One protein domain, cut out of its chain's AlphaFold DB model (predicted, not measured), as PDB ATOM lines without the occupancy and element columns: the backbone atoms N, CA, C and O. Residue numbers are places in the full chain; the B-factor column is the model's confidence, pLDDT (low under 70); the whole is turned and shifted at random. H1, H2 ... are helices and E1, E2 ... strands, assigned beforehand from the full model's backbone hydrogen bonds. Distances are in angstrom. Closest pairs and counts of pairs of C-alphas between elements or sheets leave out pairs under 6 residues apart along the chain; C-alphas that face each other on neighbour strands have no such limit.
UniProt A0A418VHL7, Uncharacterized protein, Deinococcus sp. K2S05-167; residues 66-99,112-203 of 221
ATOM      1  N   THR A  66     176.321 265.036 152.056       81.62
ATOM      2  CA  THR A  66     175.198 264.186 152.437       81.62
ATOM      3  C   THR A  66     174.918 263.180 151.330       81.62
ATOM      4  O   THR A  66     175.128 263.501 150.155       81.62
ATOM      5  N   PRO A  67     174.427 261.980 151.663       88.94
ATOM      6  CA  PRO A  67     173.839 261.089 150.676       88.94
ATOM      7  C   PRO A  67     172.572 261.704 150.080       88.94
ATOM      8  O   PRO A  67     171.702 262.207 150.797       88.94
ATOM      9  N   LEU A  68     172.476 261.667 148.757       90.56
ATOM     10  CA  LEU A  68     171.401 262.258 147.973       90.56
ATOM     11  C   LEU A  68     170.878 261.231 146.977       90.56
ATOM     12  O   LEU A  68     171.661 260.535 146.334       90.56
ATOM     13  N   MET A  69     169.563 261.194 146.796       94.31
ATOM     14  CA  MET A  69     168.937 260.486 145.687       94.31
ATOM     15  C   MET A  69     168.541 261.483 144.611       94.31
ATOM     16  O   MET A  69     167.838 262.459 144.896       94.31
ATOM     17  N   VAL A  70     168.981 261.230 143.382       93.69
ATOM     18  CA  VAL A  70     168.546 261.951 142.190       93.69
ATOM     19  C   VAL A  70     167.563 261.092 141.421       93.69
ATOM     20  O   VAL A  70     167.894 259.981 141.018       93.69
ATOM     21  N   THR A  71     166.377 261.635 141.175       95.00
ATOM     22  CA  THR A  71     165.321 260.977 140.407       95.00
ATOM     23  C   THR A  71     165.186 261.645 139.044       95.00
ATOM     24  O   THR A  71     165.080 262.874 138.958       95.00
ATOM     25  N   ALA A  72     165.172 260.835 137.989       94.25
ATOM     26  CA  ALA A  72     164.891 261.231 136.619       94.25
ATOM     27  C   ALA A  72     163.601 260.566 136.132       94.25
ATOM     28  O   ALA A  72     163.508 259.342 136.072       94.25
ATOM     29  N   GLU A  73     162.614 261.385 135.778       94.56
ATOM     30  CA  GLU A  73     161.338 260.947 135.208       94.56
ATOM     31  C   GLU A  73     161.314 261.240 133.707       94.56
ATOM     32  O   GLU A  73     161.753 262.303 133.260       94.56
ATOM     33  N   PHE A  74     160.750 260.325 132.927       93.94
ATOM     34  CA  PHE A  74     160.653 260.398 131.475       93.94
ATOM     35  C   PHE A  74     159.208 260.183 131.023       93.94
ATOM     36  O   PHE A  74     158.441 259.449 131.640       93.94
ATOM     37  N   ALA A  75     158.834 260.819 129.910       92.00
ATOM     38  CA  ALA A  75     157.474 260.738 129.372       92.00
ATOM     39  C   ALA A  75     157.115 259.350 128.806       92.00
ATOM     40  O   ALA A  75     155.938 259.021 128.679       92.00
ATOM     41  N   ALA A  76     158.121 258.551 128.450       89.12
ATOM     42  CA  ALA A  76     157.970 257.199 127.932       89.12
ATOM     43  C   ALA A  76     158.960 256.263 128.626       89.12
ATOM     44  O   ALA A  76     159.991 256.712 129.134       89.12
ATOM     45  N   ALA A  77     158.631 254.971 128.638       90.75
ATOM     46  CA  ALA A  77     159.517 253.946 129.162       90.75
ATOM     47  C   ALA A  77     160.830 253.932 128.368       90.75
ATOM     48  O   ALA A  77     160.817 253.985 127.135       90.75
ATOM     49  N   ILE A  78     161.951 253.878 129.080       88.31
ATOM     50  CA  ILE A  78     163.282 253.764 128.492       88.31
ATOM     51  C   ILE A  78     163.747 252.322 128.623       88.31
ATOM     52  O   ILE A  78     163.722 251.740 129.706       88.31
ATOM     53  N   GLU A  79     164.213 251.771 127.508       80.94
ATOM     54  CA  GLU A  79     164.880 250.479 127.473       80.94
ATOM     55  C   GLU A  79     166.397 250.667 127.566       80.94
ATOM     56  O   GLU A  79     166.988 251.473 126.847       80.94
ATOM     57  N   GLY A  80     167.036 249.876 128.427       74.19
ATOM     58  CA  GLY A  80     168.490 249.834 128.553       74.19
ATOM     59  C   GLY A  80     169.075 250.733 129.652       74.19
ATOM     60  O   GLY A  80     168.353 251.437 130.360       74.19
ATOM     61  N   PRO A  81     170.403 250.655 129.852       74.31
ATOM     62  CA  PRO A  81     171.075 251.343 130.945       74.31
ATOM     63  C   PRO A  81     171.232 252.838 130.657       74.31
ATOM     64  O   PRO A  81     171.713 253.243 129.596       74.31
ATOM     65  N   LEU A  82     170.895 253.664 131.644       81.88
ATOM     66  CA  LEU A  82     171.201 255.090 131.636       81.88
ATOM     67  C   LEU A  82     172.628 255.341 132.155       81.88
ATOM     68  O   LEU A  82     173.136 254.561 132.967       81.88
ATOM     69  N   PRO A  83     173.300 256.420 131.701       75.44
ATOM     70  CA  PRO A  83     174.646 256.737 132.167       75.44
ATOM     71  C   PRO A  83     174.655 257.040 133.675       75.44
ATOM     72  O   PRO A  83     173.622 257.411 134.229       75.44
ATOM     73  N   PRO A  84     175.811 256.950 134.350       76.31
ATOM     74  CA  PRO A  84     175.908 257.364 135.741       76.31
ATOM     75  C   PRO A  84     175.677 258.870 135.913       76.31
ATOM     76  O   PRO A  84     175.972 259.677 135.025       76.31
ATOM     77  N   LEU A  85     175.138 259.253 137.073       80.38
ATOM     78  CA  LEU A  85     174.751 260.637 137.359       80.38
ATOM     79  C   LEU A  85     175.935 261.603 137.267       80.38
ATOM     80  O   LEU A  85     175.799 262.692 136.717       80.38
ATOM     81  N   ASP A  86     177.099 261.213 137.774       72.06
ATOM     82  CA  ASP A  86     178.313 262.031 137.732       72.06
ATOM     83  C   ASP A  86     178.690 262.491 136.318       72.06
ATOM     84  O   ASP A  86     179.167 263.608 136.109       72.06
ATOM     85  N   THR A  87     178.408 261.645 135.339       69.88
ATOM     86  CA  THR A  87     178.684 261.865 133.933       69.88
ATOM     87  C   THR A  87     177.702 262.879 133.362       69.88
ATOM     88  O   THR A  87     178.112 263.823 132.686       69.88
ATOM     89  N   VAL A  88     176.422 262.745 133.711       73.38
ATOM     90  CA  VAL A  88     175.367 263.707 133.364       73.38
ATOM     91  C   VAL A  88     175.665 265.085 133.962       73.38
ATOM     92  O   VAL A  88     175.649 266.088 133.249       73.38
ATOM     93  N   LEU A  89     176.005 265.139 135.252       72.50
ATOM     94  CA  LEU A  89     176.326 266.386 135.950       72.50
ATOM     95  C   LEU A  89     177.601 267.042 135.406       72.50
ATOM     96  O   LEU A  89     177.675 268.266 135.326       72.50
ATOM     97  N   SER A  90     178.589 266.247 134.991       64.25
ATOM     98  CA  SER A  90     179.811 266.771 134.374       64.25
ATOM     99  C   SER A  90     179.536 267.431 133.025       64.25
ATOM    100  O   SER A  90     180.106 268.481 132.742       64.25
ATOM    101  N   ILE A  91     178.653 266.850 132.205       65.00
ATOM    102  CA  ILE A  91     178.222 267.456 130.936       65.00
ATOM    103  C   ILE A  91     177.490 268.770 131.203       65.00
ATOM    104  O   ILE A  91     177.880 269.799 130.660       65.00
ATOM    105  N   ALA A  92     176.518 268.765 132.116       62.94
ATOM    106  CA  ALA A  92     175.773 269.966 132.487       62.94
ATOM    107  C   ALA A  92     176.686 271.094 133.000       62.94
ATOM    108  O   ALA A  92     176.535 272.250 132.615       62.94
ATOM    109  N   ALA A  93     177.694 270.761 133.812       62.50
ATOM    110  CA  ALA A  93     178.681 271.730 134.285       62.50
ATOM    111  C   ALA A  93     179.556 272.304 133.151       62.50
ATOM    112  O   ALA A  93     179.950 273.471 133.211       62.50
ATOM    113  N   MET A  94     179.880 271.503 132.129       58.03
ATOM    114  CA  MET A  94     180.605 271.982 130.945       58.03
ATOM    115  C   MET A  94     179.732 272.894 130.076       58.03
ATOM    116  O   MET A  94     180.222 273.924 129.611       58.03
ATOM    117  N   ASP A  95     178.458 272.543 129.894       57.41
ATOM    118  CA  ASP A  95     177.504 273.299 129.074       57.41
ATOM    119  C   ASP A  95     177.139 274.651 129.705       57.41
ATOM    120  O   ASP A  95     177.063 275.663 129.005       57.41
ATOM    121  N   ALA A  96     176.994 274.696 131.032       54.12
ATOM    122  CA  ALA A  96     176.679 275.912 131.782       54.12
ATOM    123  C   ALA A  96     177.847 276.918 131.863       54.12
ATOM    124  O   ALA A  96     177.675 278.049 132.324       54.12
ATOM    125  N   ALA A  97     179.059 276.535 131.451       51.59
ATOM    126  CA  ALA A  97     180.230 277.388 131.593       51.59
ATOM    127  C   ALA A  97     180.206 278.572 130.592       51.59
ATOM    128  O   ALA A  97     180.223 278.362 129.376       51.59
ATOM    129  N   PRO A  98     180.259 279.836 131.066       38.78
ATOM    130  CA  PRO A  98     180.083 281.026 130.221       38.78
ATOM    131  C   PRO A  98     181.214 281.240 129.204       38.78
ATOM    132  O   PRO A  98     180.992 281.777 128.119       38.78
ATOM    133  N   ALA A  99     182.429 280.781 129.510       43.56
ATOM    134  CA  ALA A  99     183.461 280.592 128.503       43.56
ATOM    135  C   ALA A  99     183.245 279.209 127.890       43.56
ATOM    136  O   ALA A  99     183.645 278.211 128.491       43.56
ATOM    137  N   LEU A 112     185.961 259.112 139.846       38.56
ATOM    138  CA  LEU A 112     187.016 258.685 140.752       38.56
ATOM    139  C   LEU A 112     186.549 257.527 141.628       38.56
ATOM    140  O   LEU A 112     185.349 257.380 141.864       38.56
ATOM    141  N   PRO A 113     187.494 256.723 142.141       36.22
ATOM    142  CA  PRO A 113     187.182 255.746 143.161       36.22
ATOM    143  C   PRO A 113     186.493 256.379 144.368       36.22
ATOM    144  O   PRO A 113     186.874 257.468 144.771       36.22
ATOM    145  N   LEU A 114     185.519 255.702 144.978       39.66
ATOM    146  CA  LEU A 114     184.787 256.193 146.160       39.66
ATOM    147  C   LEU A 114     185.689 256.602 147.328       39.66
ATOM    148  O   LEU A 114     185.427 257.586 148.008       39.66
ATOM    149  N   GLN A 115     186.813 255.904 147.486       34.12
ATOM    150  CA  GLN A 115     187.867 256.189 148.469       34.12
ATOM    151  C   GLN A 115     188.709 257.432 148.113       34.12
ATOM    152  O   GLN A 115     189.542 257.888 148.892       34.12
ATOM    153  N   LEU A 116     188.508 257.971 146.914       37.31
ATOM    154  CA  LEU A 116     189.159 259.131 146.330       37.31
ATOM    155  C   LEU A 116     188.082 260.076 145.785       37.31
ATOM    156  O   LEU A 116     188.063 260.382 144.597       37.31
ATOM    157  N   LEU A 117     187.252 260.658 146.654       39.22
ATOM    158  CA  LEU A 117     186.514 261.908 146.376       39.22
ATOM    159  C   LEU A 117     187.473 263.113 146.107       39.22
ATOM    160  O   LEU A 117     187.192 264.257 146.462       39.22
ATOM    161  N   GLY A 118     188.644 262.861 145.510       32.97
ATOM    162  CA  GLY A 118     189.781 263.747 145.312       32.97
ATOM    163  C   GLY A 118     190.231 263.756 143.849       32.97
ATOM    164  O   GLY A 118     190.812 262.800 143.346       32.97
ATOM    165  N   VAL A 119     189.936 264.879 143.196       38.09
ATOM    166  CA  VAL A 119     190.210 265.275 141.803       38.09
ATOM    167  C   VAL A 119     191.500 264.700 141.186       38.09
ATOM    168  O   VAL A 119     192.579 264.798 141.769       38.09
ATOM    169  N   VAL A 120     191.419 264.255 139.924       32.09
ATOM    170  CA  VAL A 120     192.579 263.953 139.058       32.09
ATOM    171  C   VAL A 120     192.823 265.093 138.057       32.09
ATOM    172  O   VAL A 120     191.870 265.650 137.511       32.09
ATOM    173  N   PRO A 121     194.088 265.466 137.792       34.47
ATOM    174  CA  PRO A 121     194.430 266.549 136.874       34.47
ATOM    175  C   PRO A 121     194.138 266.223 135.401       34.47
ATOM    176  O   PRO A 121     194.462 265.145 134.904       34.47
ATOM    177  N   ILE A 122     193.635 267.219 134.668       35.12
ATOM    178  CA  ILE A 122     193.537 267.197 133.205       35.12
ATOM    179  C   ILE A 122     194.925 267.461 132.607       35.12
ATOM    180  O   ILE A 122     195.512 268.522 132.821       35.12
ATOM    181  N   ARG A 123     195.446 266.548 131.780       33.81
ATOM    182  CA  ARG A 123     196.560 266.878 130.878       33.81
ATOM    183  C   ARG A 123     196.005 267.367 129.542       33.81
ATOM    184  O   ARG A 123     195.610 266.569 128.701       33.81
ATOM    185  N   ARG A 124     196.031 268.683 129.319       37.44
ATOM    186  CA  ARG A 124     195.957 269.281 127.974       37.44
ATOM    187  C   ARG A 124     197.285 269.933 127.634       37.44
ATOM    188  O   ARG A 124     197.897 270.569 128.487       37.44
ATOM    189  N   LYS A 125     197.673 269.847 126.357       37.69
ATOM    190  CA  LYS A 125     198.883 270.481 125.809       37.69
ATOM    191  C   LYS A 125     198.902 272.006 126.040       37.69
ATOM    192  O   LYS A 125     199.981 272.546 126.219       37.69
ATOM    193  N   ASN A 126     197.726 272.653 126.132       36.47
ATOM    194  CA  ASN A 126     197.575 274.115 126.267       36.47
ATOM    195  C   ASN A 126     196.569 274.593 127.349       36.47
ATOM    196  O   ASN A 126     196.213 275.764 127.356       36.47
ATOM    197  N   SER A 127     196.070 273.734 128.249       35.84
ATOM    198  CA  SER A 127     195.260 274.198 129.400       35.84
ATOM    199  C   SER A 127     195.235 273.162 130.538       35.84
ATOM    200  O   SER A 127     194.310 272.353 130.627       35.84
ATOM    201  N   PRO A 128     196.270 273.130 131.394       36.25
ATOM    202  CA  PRO A 128     196.463 272.090 132.412       36.25
ATOM    203  C   PRO A 128     195.566 272.211 133.666       36.25
ATOM    204  O   PRO A 128     195.743 271.438 134.606       36.25
ATOM    205  N   ASN A 129     194.629 273.169 133.721       34.22
ATOM    206  CA  ASN A 129     194.052 273.624 134.997       34.22
ATOM    207  C   ASN A 129     192.523 273.539 135.133       34.22
ATOM    208  O   ASN A 129     192.014 273.842 136.210       34.22
ATOM    209  N   ALA A 130     191.781 273.101 134.113       33.75
ATOM    210  CA  ALA A 130     190.343 272.880 134.274       33.75
ATOM    211  C   ALA A 130     190.100 271.635 135.150       33.75
ATOM    212  O   ALA A 130     190.742 270.603 134.965       33.75
ATOM    213  N   ARG A 131     189.226 271.746 136.150       38.81
ATOM    214  CA  ARG A 131     188.894 270.686 137.116       38.81
ATOM    215  C   ARG A 131     187.409 270.821 137.455       38.81
ATOM    216  O   ARG A 131     186.966 271.937 137.709       38.81
ATOM    217  N   ILE A 132     186.666 269.717 137.445       41.00
ATOM    218  CA  ILE A 132     185.243 269.672 137.818       41.00
ATOM    219  C   ILE A 132     185.130 268.770 139.055       41.00
ATOM    220  O   ILE A 132     185.761 267.709 139.063       41.00
ATOM    221  N   PRO A 133     184.392 269.169 140.109       46.75
ATOM    222  CA  PRO A 133     184.076 268.258 141.205       46.75
ATOM    223  C   PRO A 133     183.250 267.091 140.652       46.75
ATOM    224  O   PRO A 133     182.176 267.302 140.098       46.75
ATOM    225  N   VAL A 134     183.741 265.864 140.785       48.94
ATOM    226  CA  VAL A 134     182.970 264.679 140.399       48.94
ATOM    227  C   VAL A 134     182.458 264.037 141.677       48.94
ATOM    228  O   VAL A 134     183.246 263.637 142.534       48.94
ATOM    229  N   TRP A 135     181.138 263.993 141.832       58.41
ATOM    230  CA  TRP A 135     180.494 263.274 142.926       58.41
ATOM    231  C   TRP A 135     180.574 261.777 142.666       58.41
ATOM    232  O   TRP A 135     180.360 261.332 141.540       58.41
ATOM    233  N   ALA A 136     180.840 260.985 143.701       64.69
ATOM    234  CA  ALA A 136     180.642 259.552 143.586       64.69
ATOM    235  C   ALA A 136     179.140 259.286 143.435       64.69
ATOM    236  O   ALA A 136     178.337 259.823 144.203       64.69
ATOM    237  N   SER A 137     178.762 258.510 142.420       76.94
ATOM    238  CA  SER A 137     177.362 258.198 142.141       76.94
ATOM    239  C   SER A 137     177.176 256.825 141.510       76.94
ATOM    240  O   SER A 137     178.083 256.317 140.840       76.94
ATOM    241  N   THR A 138     175.996 256.241 141.711       79.00
ATOM    242  CA  THR A 138     175.556 255.016 141.035       79.00
ATOM    243  C   THR A 138     175.125 255.300 139.598       79.00
ATOM    244  O   THR A 138     174.911 256.449 139.194       79.00
ATOM    245  N   ASN A 139     174.918 254.237 138.823       81.38
ATOM    246  CA  ASN A 139     174.117 254.342 137.607       81.38
ATOM    247  C   ASN A 139     172.684 254.784 137.944       81.38
ATOM    248  O   ASN A 139     172.209 254.563 139.062       81.38
ATOM    249  N   PHE A 140     172.001 255.392 136.974       85.88
ATOM    250  CA  PHE A 140     170.551 255.533 137.039       85.88
ATOM    251  C   PHE A 140     169.917 254.150 136.866       85.88
ATOM    252  O   PHE A 140     170.055 253.524 135.813       85.88
ATOM    253  N   LEU A 141     169.240 253.675 137.906       88.69
ATOM    254  CA  LEU A 141     168.527 252.401 137.920       88.69
ATOM    255  C   LEU A 141     167.018 252.640 137.927       88.69
ATOM    256  O   LEU A 141     166.575 253.603 138.550       88.69
ATOM    257  N   PRO A 142     166.216 251.802 137.250       88.88
ATOM    258  CA  PRO A 142     164.767 251.922 137.313       88.88
ATOM    259  C   PRO A 142     164.294 251.724 138.757       88.88
ATOM    260  O   PRO A 142     164.778 250.835 139.458       88.88
ATOM    261  N   THR A 143     163.342 252.541 139.200       87.38
ATOM    262  CA  THR A 143     162.684 252.329 140.498       87.38
ATOM    263  C   THR A 143     161.907 251.012 140.462       87.38
ATOM    264  O   THR A 143     161.238 250.752 139.462       87.38
ATOM    265  N   GLU A 144     161.940 250.211 141.536       67.81
ATOM    266  CA  GLU A 144     161.288 248.884 141.594       67.81
ATOM    267  C   GLU A 144     159.783 248.918 141.258       67.81
ATOM    268  O   GLU A 144     159.233 247.941 140.754       67.81
ATOM    269  N   GLU A 145     159.128 250.064 141.463       64.56
ATOM    270  CA  GLU A 145     157.700 250.287 141.192       64.56
ATOM    271  C   GLU A 145     157.416 250.958 139.827       64.56
ATOM    272  O   GLU A 145     156.266 251.240 139.490       64.56
ATOM    273  N   GLY A 146     158.448 251.252 139.028       57.84
ATOM    274  CA  GLY A 146     158.343 252.073 137.820       57.84
ATOM    275  C   GLY A 146     158.144 251.271 136.533       57.84
ATOM    276  O   GLY A 146     158.783 250.251 136.303       57.84
ATOM    277  N   THR A 147     157.343 251.796 135.606       70.06
ATOM    278  CA  THR A 147     157.148 251.253 134.244       70.06
ATOM    279  C   THR A 147     158.353 251.481 133.313       70.06
ATOM    280  O   THR A 147     158.189 251.601 132.101       70.06
ATOM    281  N   GLY A 148     159.570 251.611 133.858       79.31
ATOM    282  CA  GLY A 148     160.756 252.064 133.119       79.31
ATOM    283  C   GLY A 148     160.729 253.555 132.762       79.31
ATOM    284  O   GLY A 148     161.478 253.997 131.900       79.31
ATOM    285  N   THR A 149     159.848 254.340 133.385       90.50
ATOM    286  CA  THR A 149     159.728 255.797 133.191       90.50
ATOM    287  C   THR A 149     160.458 256.603 134.257       90.50
ATOM    288  O   THR A 149     160.695 257.790 134.059       90.50
ATOM    289  N   THR A 150     160.802 255.984 135.386       93.06
ATOM    290  CA  THR A 150     161.421 256.650 136.534       93.06
ATOM    291  C   THR A 150     162.691 255.918 136.923       93.06
ATOM    292  O   THR A 150     162.687 254.697 137.088       93.06
ATOM    293  N   PHE A 151     163.775 256.676 137.056       93.94
ATOM    294  CA  PHE A 151     165.092 256.167 137.399       93.94
ATOM    295  C   PHE A 151     165.672 256.939 138.572       93.94
ATOM    296  O   PHE A 151     165.501 258.153 138.674       93.94
ATOM    297  N   GLU A 152     166.408 256.245 139.424       93.81
ATOM    298  CA  GLU A 152     167.059 256.799 140.601       93.81
ATOM    299  C   GLU A 152     168.572 256.545 140.560       93.81
ATOM    300  O   GLU A 152     169.041 255.503 140.101       93.81
ATOM    301  N   SER A 153     169.346 257.529 141.013       91.06
ATOM    302  CA  SER A 153     170.793 257.432 141.197       91.06
ATOM    303  C   SER A 153     171.178 258.022 142.548       91.06
ATOM    304  O   SER A 153     170.820 259.156 142.875       91.06
ATOM    305  N   LEU A 154     171.922 257.246 143.332       90.06
ATOM    306  CA  LEU A 154     172.467 257.657 144.618       90.06
ATOM    307  C   LEU A 154     173.795 258.378 144.392       90.06
ATOM    308  O   LEU A 154     174.645 257.891 143.644       90.06
ATOM    309  N   CYS A 155     174.014 259.501 145.072       85.38
ATOM    310  CA  CYS A 155     175.311 260.166 145.122       85.38
ATOM    311  C   CYS A 155     175.633 260.736 146.502       85.38
ATOM    312  O   CYS A 155     174.760 260.883 147.356       85.38
ATOM    313  N   ILE A 156     176.903 261.069 146.719       79.38
ATOM    314  CA  ILE A 156     177.362 261.780 147.917       79.38
ATOM    315  C   ILE A 156     177.820 263.166 147.487       79.38
ATOM    316  O   ILE A 156     178.780 263.292 146.724       79.38
ATOM    317  N   GLY A 157     177.152 264.212 147.973       76.38
ATOM    318  CA  GLY A 157     177.421 265.574 147.525       76.38
ATOM    319  C   GLY A 157     176.741 266.657 148.351       76.38
ATOM    320  O   GLY A 157     176.333 266.431 149.488       76.38
ATOM    321  N   HIS A 158     176.651 267.849 147.763       74.88
ATOM    322  CA  HIS A 158     175.945 268.997 148.328       74.88
ATOM    323  C   HIS A 158     174.624 269.167 147.581       74.88
ATOM    324  O   HIS A 158     174.627 269.323 146.357       74.88
ATOM    325  N   GLU A 159     173.505 269.123 148.304       77.88
ATOM    326  CA  GLU A 159     172.165 269.102 147.705       77.88
ATOM    327  C   GLU A 159     171.935 270.276 146.755       77.88
ATOM    328  O   GLU A 159     171.502 270.086 145.620       77.88
ATOM    329  N   GLU A 160     172.260 271.488 147.196       70.75
ATOM    330  CA  GLU A 160     172.029 272.712 146.431       70.75
ATOM    331  C   GLU A 160     172.861 272.761 145.153       70.75
ATOM    332  O   GLU A 160     172.370 273.181 144.106       70.75
ATOM    333  N   THR A 161     174.099 272.270 145.209       69.44
ATOM    334  CA  THR A 161     174.979 272.201 144.044       69.44
ATOM    335  C   THR A 161     174.456 271.208 143.016       69.44
ATOM    336  O   THR A 161     174.382 271.529 141.829       69.44
ATOM    337  N   VAL A 162     174.040 270.020 143.466       76.25
ATOM    338  CA  VAL A 162     173.409 269.026 142.589       76.25
ATOM    339  C   VAL A 162     172.127 269.612 141.998       76.25
ATOM    340  O   VAL A 162     171.935 269.574 140.787       76.25
ATOM    341  N   ARG A 163     171.287 270.251 142.819       79.06
ATOM    342  CA  ARG A 163     170.049 270.911 142.383       79.06
ATOM    343  C   ARG A 163     170.299 272.003 141.343       79.06
ATOM    344  O   ARG A 163     169.504 272.130 140.416       79.06
ATOM    345  N   ALA A 164     171.360 272.793 141.491       68.75
ATOM    346  CA  ALA A 164     171.735 273.824 140.529       68.75
ATOM    347  C   ALA A 164     172.142 273.206 139.188       68.75
ATOM    348  O   ALA A 164     171.601 273.598 138.159       68.75
ATOM    349  N   LEU A 165     173.008 272.189 139.198       69.69
ATOM    350  CA  LEU A 165     173.429 271.515 137.968       69.69
ATOM    351  C   LEU A 165     172.301 270.758 137.274       69.69
ATOM    352  O   LEU A 165     172.252 270.751 136.050       69.69
ATOM    353  N   LEU A 166     171.371 270.155 138.019       80.38
ATOM    354  CA  LEU A 166     170.220 269.470 137.423       80.38
ATOM    355  C   LEU A 166     169.341 270.409 136.581       80.38
ATOM    356  O   LEU A 166     168.680 269.930 135.666       80.38
ATOM    357  N   LYS A 167     169.346 271.727 136.838       76.94
ATOM    358  CA  LYS A 167     168.640 272.711 135.992       76.94
ATOM    359  C   LYS A 167     169.290 272.884 134.619       76.94
ATOM    360  O   LYS A 167     168.603 273.237 133.669       76.94
ATOM    361  N   GLU A 168     170.589 272.624 134.533       73.75
ATOM    362  CA  GLU A 168     171.387 272.718 133.308       73.75
ATOM    363  C   GLU A 168     171.371 271.395 132.516       73.75
ATOM    364  O   GLU A 168     171.789 271.336 131.361       73.75
ATOM    365  N   VAL A 169     170.863 270.310 133.114       77.12
ATOM    366  CA  VAL A 169     170.738 269.011 132.447       77.12
ATOM    367  C   VAL A 169     169.569 269.043 131.468       77.12
ATOM    368  O   VAL A 169     168.401 269.020 131.849       77.12
ATOM    369  N   THR A 170     169.894 269.004 130.180       79.62
ATOM    370  CA  THR A 170     168.898 268.880 129.103       79.62
ATOM    371  C   THR A 170     168.680 267.435 128.657       79.62
ATOM    372  O   THR A 170     167.647 267.122 128.062       79.62
ATOM    373  N   ARG A 171     169.642 266.539 128.923       81.25
ATOM    374  CA  ARG A 171     169.604 265.128 128.516       81.25
ATOM    375  C   ARG A 171     170.250 264.212 129.548       81.25
ATOM    376  O   ARG A 171     171.272 264.548 130.139       81.25
ATOM    377  N   VAL A 172     169.694 263.011 129.675       81.38
ATOM    378  CA  VAL A 172     170.280 261.871 130.389       81.38
ATOM    379  C   VAL A 172     170.514 260.770 129.355       81.38
ATOM    380  O   VAL A 172     169.576 260.152 128.852       81.38
ATOM    381  N   GLY A 173     171.774 260.581 128.962       80.38
ATOM    382  CA  GLY A 173     172.114 259.744 127.810       80.38
ATOM    383  C   GLY A 173     171.530 260.332 126.523       80.38
ATOM    384  O   GLY A 173     171.831 261.470 126.162       80.38
ATOM    385  N   GLN A 174     170.680 259.567 125.838       82.94
ATOM    386  CA  GLN A 174     169.983 260.023 124.628       82.94
ATOM    387  C   GLN A 174     168.574 260.574 124.909       82.94
ATOM    388  O   GLN A 174     167.908 261.052 123.990       82.94
ATOM    389  N   HIS A 175     168.121 260.549 126.164       88.38
ATOM    390  CA  HIS A 175     166.737 260.842 126.527       88.38
ATOM    391  C   HIS A 175     166.599 262.215 127.182       88.38
ATOM    392  O   HIS A 175     167.477 262.665 127.918       88.38
ATOM    393  N   THR A 176     165.477 262.883 126.918       92.12
ATOM    394  CA  THR A 176     165.131 264.152 127.569       92.12
ATOM    395  C   THR A 176     164.267 263.848 128.792       92.12
ATOM    396  O   THR A 176     163.165 263.322 128.610       92.12
ATOM    397  N   PRO A 177     164.740 264.124 130.020       92.50
ATOM    398  CA  PRO A 177     163.924 263.936 131.210       92.50
ATOM    399  C   PRO A 177     162.768 264.941 131.216       92.50
ATOM    400  O   PRO A 177     162.942 266.112 130.886       92.50
ATOM    401  N   LEU A 178     161.582 264.479 131.607       93.88
ATOM    402  CA  LEU A 178     160.434 265.336 131.901       93.88
ATOM    403  C   LEU A 178     160.683 266.126 133.189       93.88
ATOM    404  O   LEU A 178     160.329 267.300 133.293       93.88
ATOM    405  N   ARG A 179     161.291 265.459 134.172       94.31
ATOM    406  CA  ARG A 179     161.574 266.028 135.481       94.31
ATOM    407  C   ARG A 179     162.856 265.442 136.047       94.31
ATOM    408  O   ARG A 179     163.099 264.242 135.963       94.31
ATOM    409  N   LEU A 180     163.643 266.312 136.669       93.69
ATOM    410  CA  LEU A 180     164.780 265.945 137.498       93.69
ATOM    411  C   LEU A 180     164.551 266.481 138.905       93.69
ATOM    412  O   LEU A 180     164.090 267.613 139.086       93.69
ATOM    413  N   SER A 181     164.866 265.677 139.909       94.44
ATOM    414  CA  SER A 181     164.798 266.107 141.301       94.44
ATOM    415  C   SER A 181     165.917 265.490 142.123       94.44
ATOM    416  O   SER A 181     166.477 264.464 141.755       94.44
ATOM    417  N   VAL A 182     166.256 266.149 143.226       92.38
ATOM    418  CA  VAL A 182     167.227 265.668 144.206       92.38
ATOM    419  C   VAL A 182     166.638 265.813 145.599       92.38
ATOM    420  O   VAL A 182     165.973 266.820 145.888       92.38
ATOM    421  N   ARG A 183     166.877 264.809 146.442       94.31
ATOM    422  CA  ARG A 183     166.485 264.789 147.853       94.31
ATOM    423  C   ARG A 183     167.580 264.153 148.712       94.31
ATOM    424  O   ARG A 183     168.217 263.206 148.249       94.31
ATOM    425  N   PRO A 184     167.773 264.598 149.960       92.69
ATOM    426  CA  PRO A 184     168.544 263.845 150.938       92.69
ATOM    427  C   PRO A 184     167.928 262.471 151.193       92.69
ATOM    428  O   PRO A 184     166.706 262.301 151.130       92.69
ATOM    429  N   VAL A 185     168.773 261.495 151.515       93.88
ATOM    430  CA  VAL A 185     168.329 260.177 151.978       93.88
ATOM    431  C   VAL A 185     168.868 259.881 153.367       93.88
ATOM    432  O   VAL A 185     169.948 260.333 153.738       93.88
ATOM    433  N   ALA A 186     168.103 259.106 154.135       93.31
ATOM    434  CA  ALA A 186     168.460 258.669 155.480       93.31
ATOM    435  C   ALA A 186     169.462 257.500 155.438       93.31
ATOM    436  O   ALA A 186     169.210 256.436 155.992       93.31
ATOM    437  N   LEU A 187     170.576 257.706 154.736       88.50
ATOM    438  CA  LEU A 187     171.736 256.825 154.749       88.50
ATOM    439  C   LEU A 187     172.876 257.547 155.460       88.50
ATOM    440  O   LEU A 187     173.039 258.765 155.334       88.50
ATOM    441  N   SER A 188     173.693 256.799 156.187       86.44
ATOM    442  CA  SER A 188     175.013 257.279 156.573       86.44
ATOM    443  C   SER A 188     175.912 257.399 155.337       86.44
ATOM    444  O   SER A 188     175.690 256.760 154.308       86.44
ATOM    445  N   ILE A 189     176.967 258.212 155.441       80.94
ATOM    446  CA  ILE A 189     177.973 258.329 154.374       80.94
ATOM    447  C   ILE A 189     178.565 256.960 154.032       80.94
ATOM    448  O   ILE A 189     178.679 256.631 152.861       80.94
ATOM    449  N   ARG A 190     178.859 256.143 155.047       78.19
ATOM    450  CA  ARG A 190     179.439 254.813 154.863       78.19
ATOM    451  C   ARG A 190     178.503 253.868 154.106       78.19
ATOM    452  O   ARG A 190     178.948 253.201 153.183       78.19
ATOM    453  N   GLU A 191     177.221 253.827 154.465       84.44
ATOM    454  CA  GLU A 191     176.236 253.000 153.747       84.44
ATOM    455  C   GLU A 191     176.097 253.448 152.290       84.44
ATOM    456  O   GLU A 191     176.017 252.621 151.385       84.44
ATOM    457  N   ALA A 192     176.120 254.761 152.043       83.12
ATOM    458  CA  ALA A 192     176.105 255.283 150.686       83.12
ATOM    459  C   ALA A 192     177.384 254.915 149.914       83.12
ATOM    460  O   ALA A 192     177.305 254.560 148.741       83.12
ATOM    461  N   GLU A 193     178.555 254.960 150.552       77.56
ATOM    462  CA  GLU A 193     179.820 254.549 149.937       77.56
ATOM    463  C   GLU A 193     179.832 253.062 149.571       77.56
ATOM    464  O   GLU A 193     180.262 252.707 148.470       77.56
ATOM    465  N   GLU A 194     179.348 252.204 150.470       79.06
ATOM    466  CA  GLU A 194     179.201 250.763 150.241       79.06
ATOM    467  C   GLU A 194     178.245 250.509 149.061       79.06
ATOM    468  O   GLU A 194     178.641 249.871 148.085       79.06
ATOM    469  N   ALA A 195     177.059 251.129 149.058       82.56
ATOM    470  CA  ALA A 195     176.080 250.985 147.977       82.56
ATOM    471  C   ALA A 195     176.606 251.470 146.612       82.56
ATOM    472  O   ALA A 195     176.395 250.819 145.582       82.56
ATOM    473  N   ILE A 196     177.318 252.604 146.571       78.19
ATOM    474  CA  ILE A 196     177.921 253.084 145.320       78.19
ATOM    475  C   ILE A 196     179.049 252.139 144.873       78.19
ATOM    476  O   ILE A 196     179.190 251.898 143.672       78.19
ATOM    477  N   SER A 197     179.815 251.568 145.810       71.69
ATOM    478  CA  SER A 197     180.930 250.655 145.505       71.69
ATOM    479  C   SER A 197     180.425 249.348 144.913       71.69
ATOM    480  O   SER A 197     181.022 248.831 143.975       71.69
ATOM    481  N   GLU A 198     179.311 248.830 145.424       77.00
ATOM    482  CA  GLU A 198     178.663 247.631 144.893       77.00
ATOM    483  C   GLU A 198     178.082 247.867 143.494       77.00
ATOM    484  O   GLU A 198     178.211 247.018 142.612       77.00
ATOM    485  N   ASN A 199     177.474 249.035 143.262       71.38
ATOM    486  CA  ASN A 199     176.882 249.368 141.967       71.38
ATOM    487  C   ASN A 199     177.931 249.656 140.883       71.38
ATOM    488  O   ASN A 199     177.705 249.411 139.695       71.38
ATOM    489  N   ARG A 200     179.075 250.211 141.289       65.56
ATOM    490  CA  ARG A 200     180.201 250.544 140.415       65.56
ATOM    491  C   ARG A 200     181.487 250.031 141.057       65.56
ATOM    492  O   ARG A 200     182.256 250.840 141.587       65.56
ATOM    493  N   PRO A 201     181.734 248.707 141.000       53.12
ATOM    494  CA  PRO A 201     182.935 248.128 141.570       53.12
ATOM    495  C   PRO A 201     184.152 248.797 140.949       53.12
ATOM    496  O   PRO A 201     184.295 248.900 139.727       53.12
ATOM    497  N   LEU A 202     185.019 249.290 141.825       47.12
ATOM    498  CA  LEU A 202     186.313 249.815 141.436       47.12
ATOM    499  C   LEU A 202     187.100 248.656 140.822       47.12
ATOM    500  O   LEU A 202     187.203 247.610 141.464       47.12
ATOM    501  N   PRO A 203     187.643 248.784 139.604       40.09
ATOM    502  CA  PRO A 203     188.515 247.752 139.083       40.09
ATOM    503  C   PRO A 203     189.685 247.553 140.037       40.09
ATOM    504  O   PRO A 203     190.269 248.516 140.541       40.09
TER     505      PRO A 203
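Overview. This is residues 66 to 99 and 112 to 203 of the 221 residues of an uncharacterized protein of Deinococcus sp. K2S05-167 (UniProt A0A418VHL7). A small, twisted sheet of three antiparallel strands, E2, E1 and E3, has H2 packed over one face and H3 set slantwise over the other, while H1 packs beside H2 and reaches the sheet with its first residues. A long stretch with no named element, residues 112 to 149, runs out from this body and back to E2, and its residues 123 to 128 stick out. The printed part has 126 residues, with three named helices and three named strands in the order E1, H1, E2, H2, E3, H3, and the strands lie in the sheet as E2, E1, E3. The class is mixed, helices and strands, with 54 residues, under half, in named elements. The whole is compact, with a radius of gyration of the C-alphas of 14.8 A, and spans 47 by 33 by 28 A.

Arrangement. The inner strand E1, residues 66 to 73, has E2, residues 150 to 157, as its antiparallel neighbour at 157 degrees, with N 68 and O 155 2.8 A apart, within hydrogen-bond range. Its other neighbour, E3, residues 179 to 184, is antiparallel at 160 degrees, with N 71 and O 181 2.9 A apart, also within range. The sheet is only just strongly twisted, its C-alphas lying up to 4.4 A off the best plane. Residues 141 to 142 pair antiparallel with residues 151 to 152 of E2. H2, residues 159 to 168, is on the sheet at a height of 9.0 A, over E1 and E3; it runs along the strands, at 15 degrees to E1 on the local plane. The closest C-alphas of H2 and E3 are those of Arg 163 and Val 182, 6.2 A apart. E2, H2 and E3 form a split strand-helix-strand unit, two strands running the same way with E1 between them, and its crossover is right-handed. H3, residues 189 to 199, is on the sheet at a height of 9.5 A, over E2 and E1, slantwise to the strands at 44 degrees to E2 on the local plane. Its closest C-alpha pair with E2 is Ile 196 and Leu 154, 7.2 A. With H3 on one face and H2 on the other, there are three layers, helices on both faces of a sheet. H1, residues 85 to 95, only grazes the sheet with residues 85 to 86. H1 and H2 touch, closest at the C-alphas of Ala 92 and Glu 168, 5.2 A, at a steep tilt of 59 degrees, the same way. H3 is apart from H1 and H2. Every O i to N i+4 pair is within hydrogen-bond range in H1 and H3, and 4 of 6 are in H2.

Along the chain. E1 begins at C-alpha 66, (175.198, 264.186, 152.437), and is 22.3 A long; E2 is 21.4 A and E3 17.1 A. H1 is 15.4 A long, H2 14.9 A and H3 15.3 A, ending at C-alpha 199, (176.882, 249.368, 141.967).

Size, cuts and confidence. The C-alphas of Asn 126 and Glu 145 are the two farthest apart, 48.8 A. Residues 100 to 111 are not printed, and C-alphas 99 and 112 are 25.3 A apart across this cut, in the link from H1 to E2. The link from E1 to H1 is long. The mean pLDDT of the printed part is 71.0; 46 residues are under 70, among them residues 90 to 99 and 112 to 136.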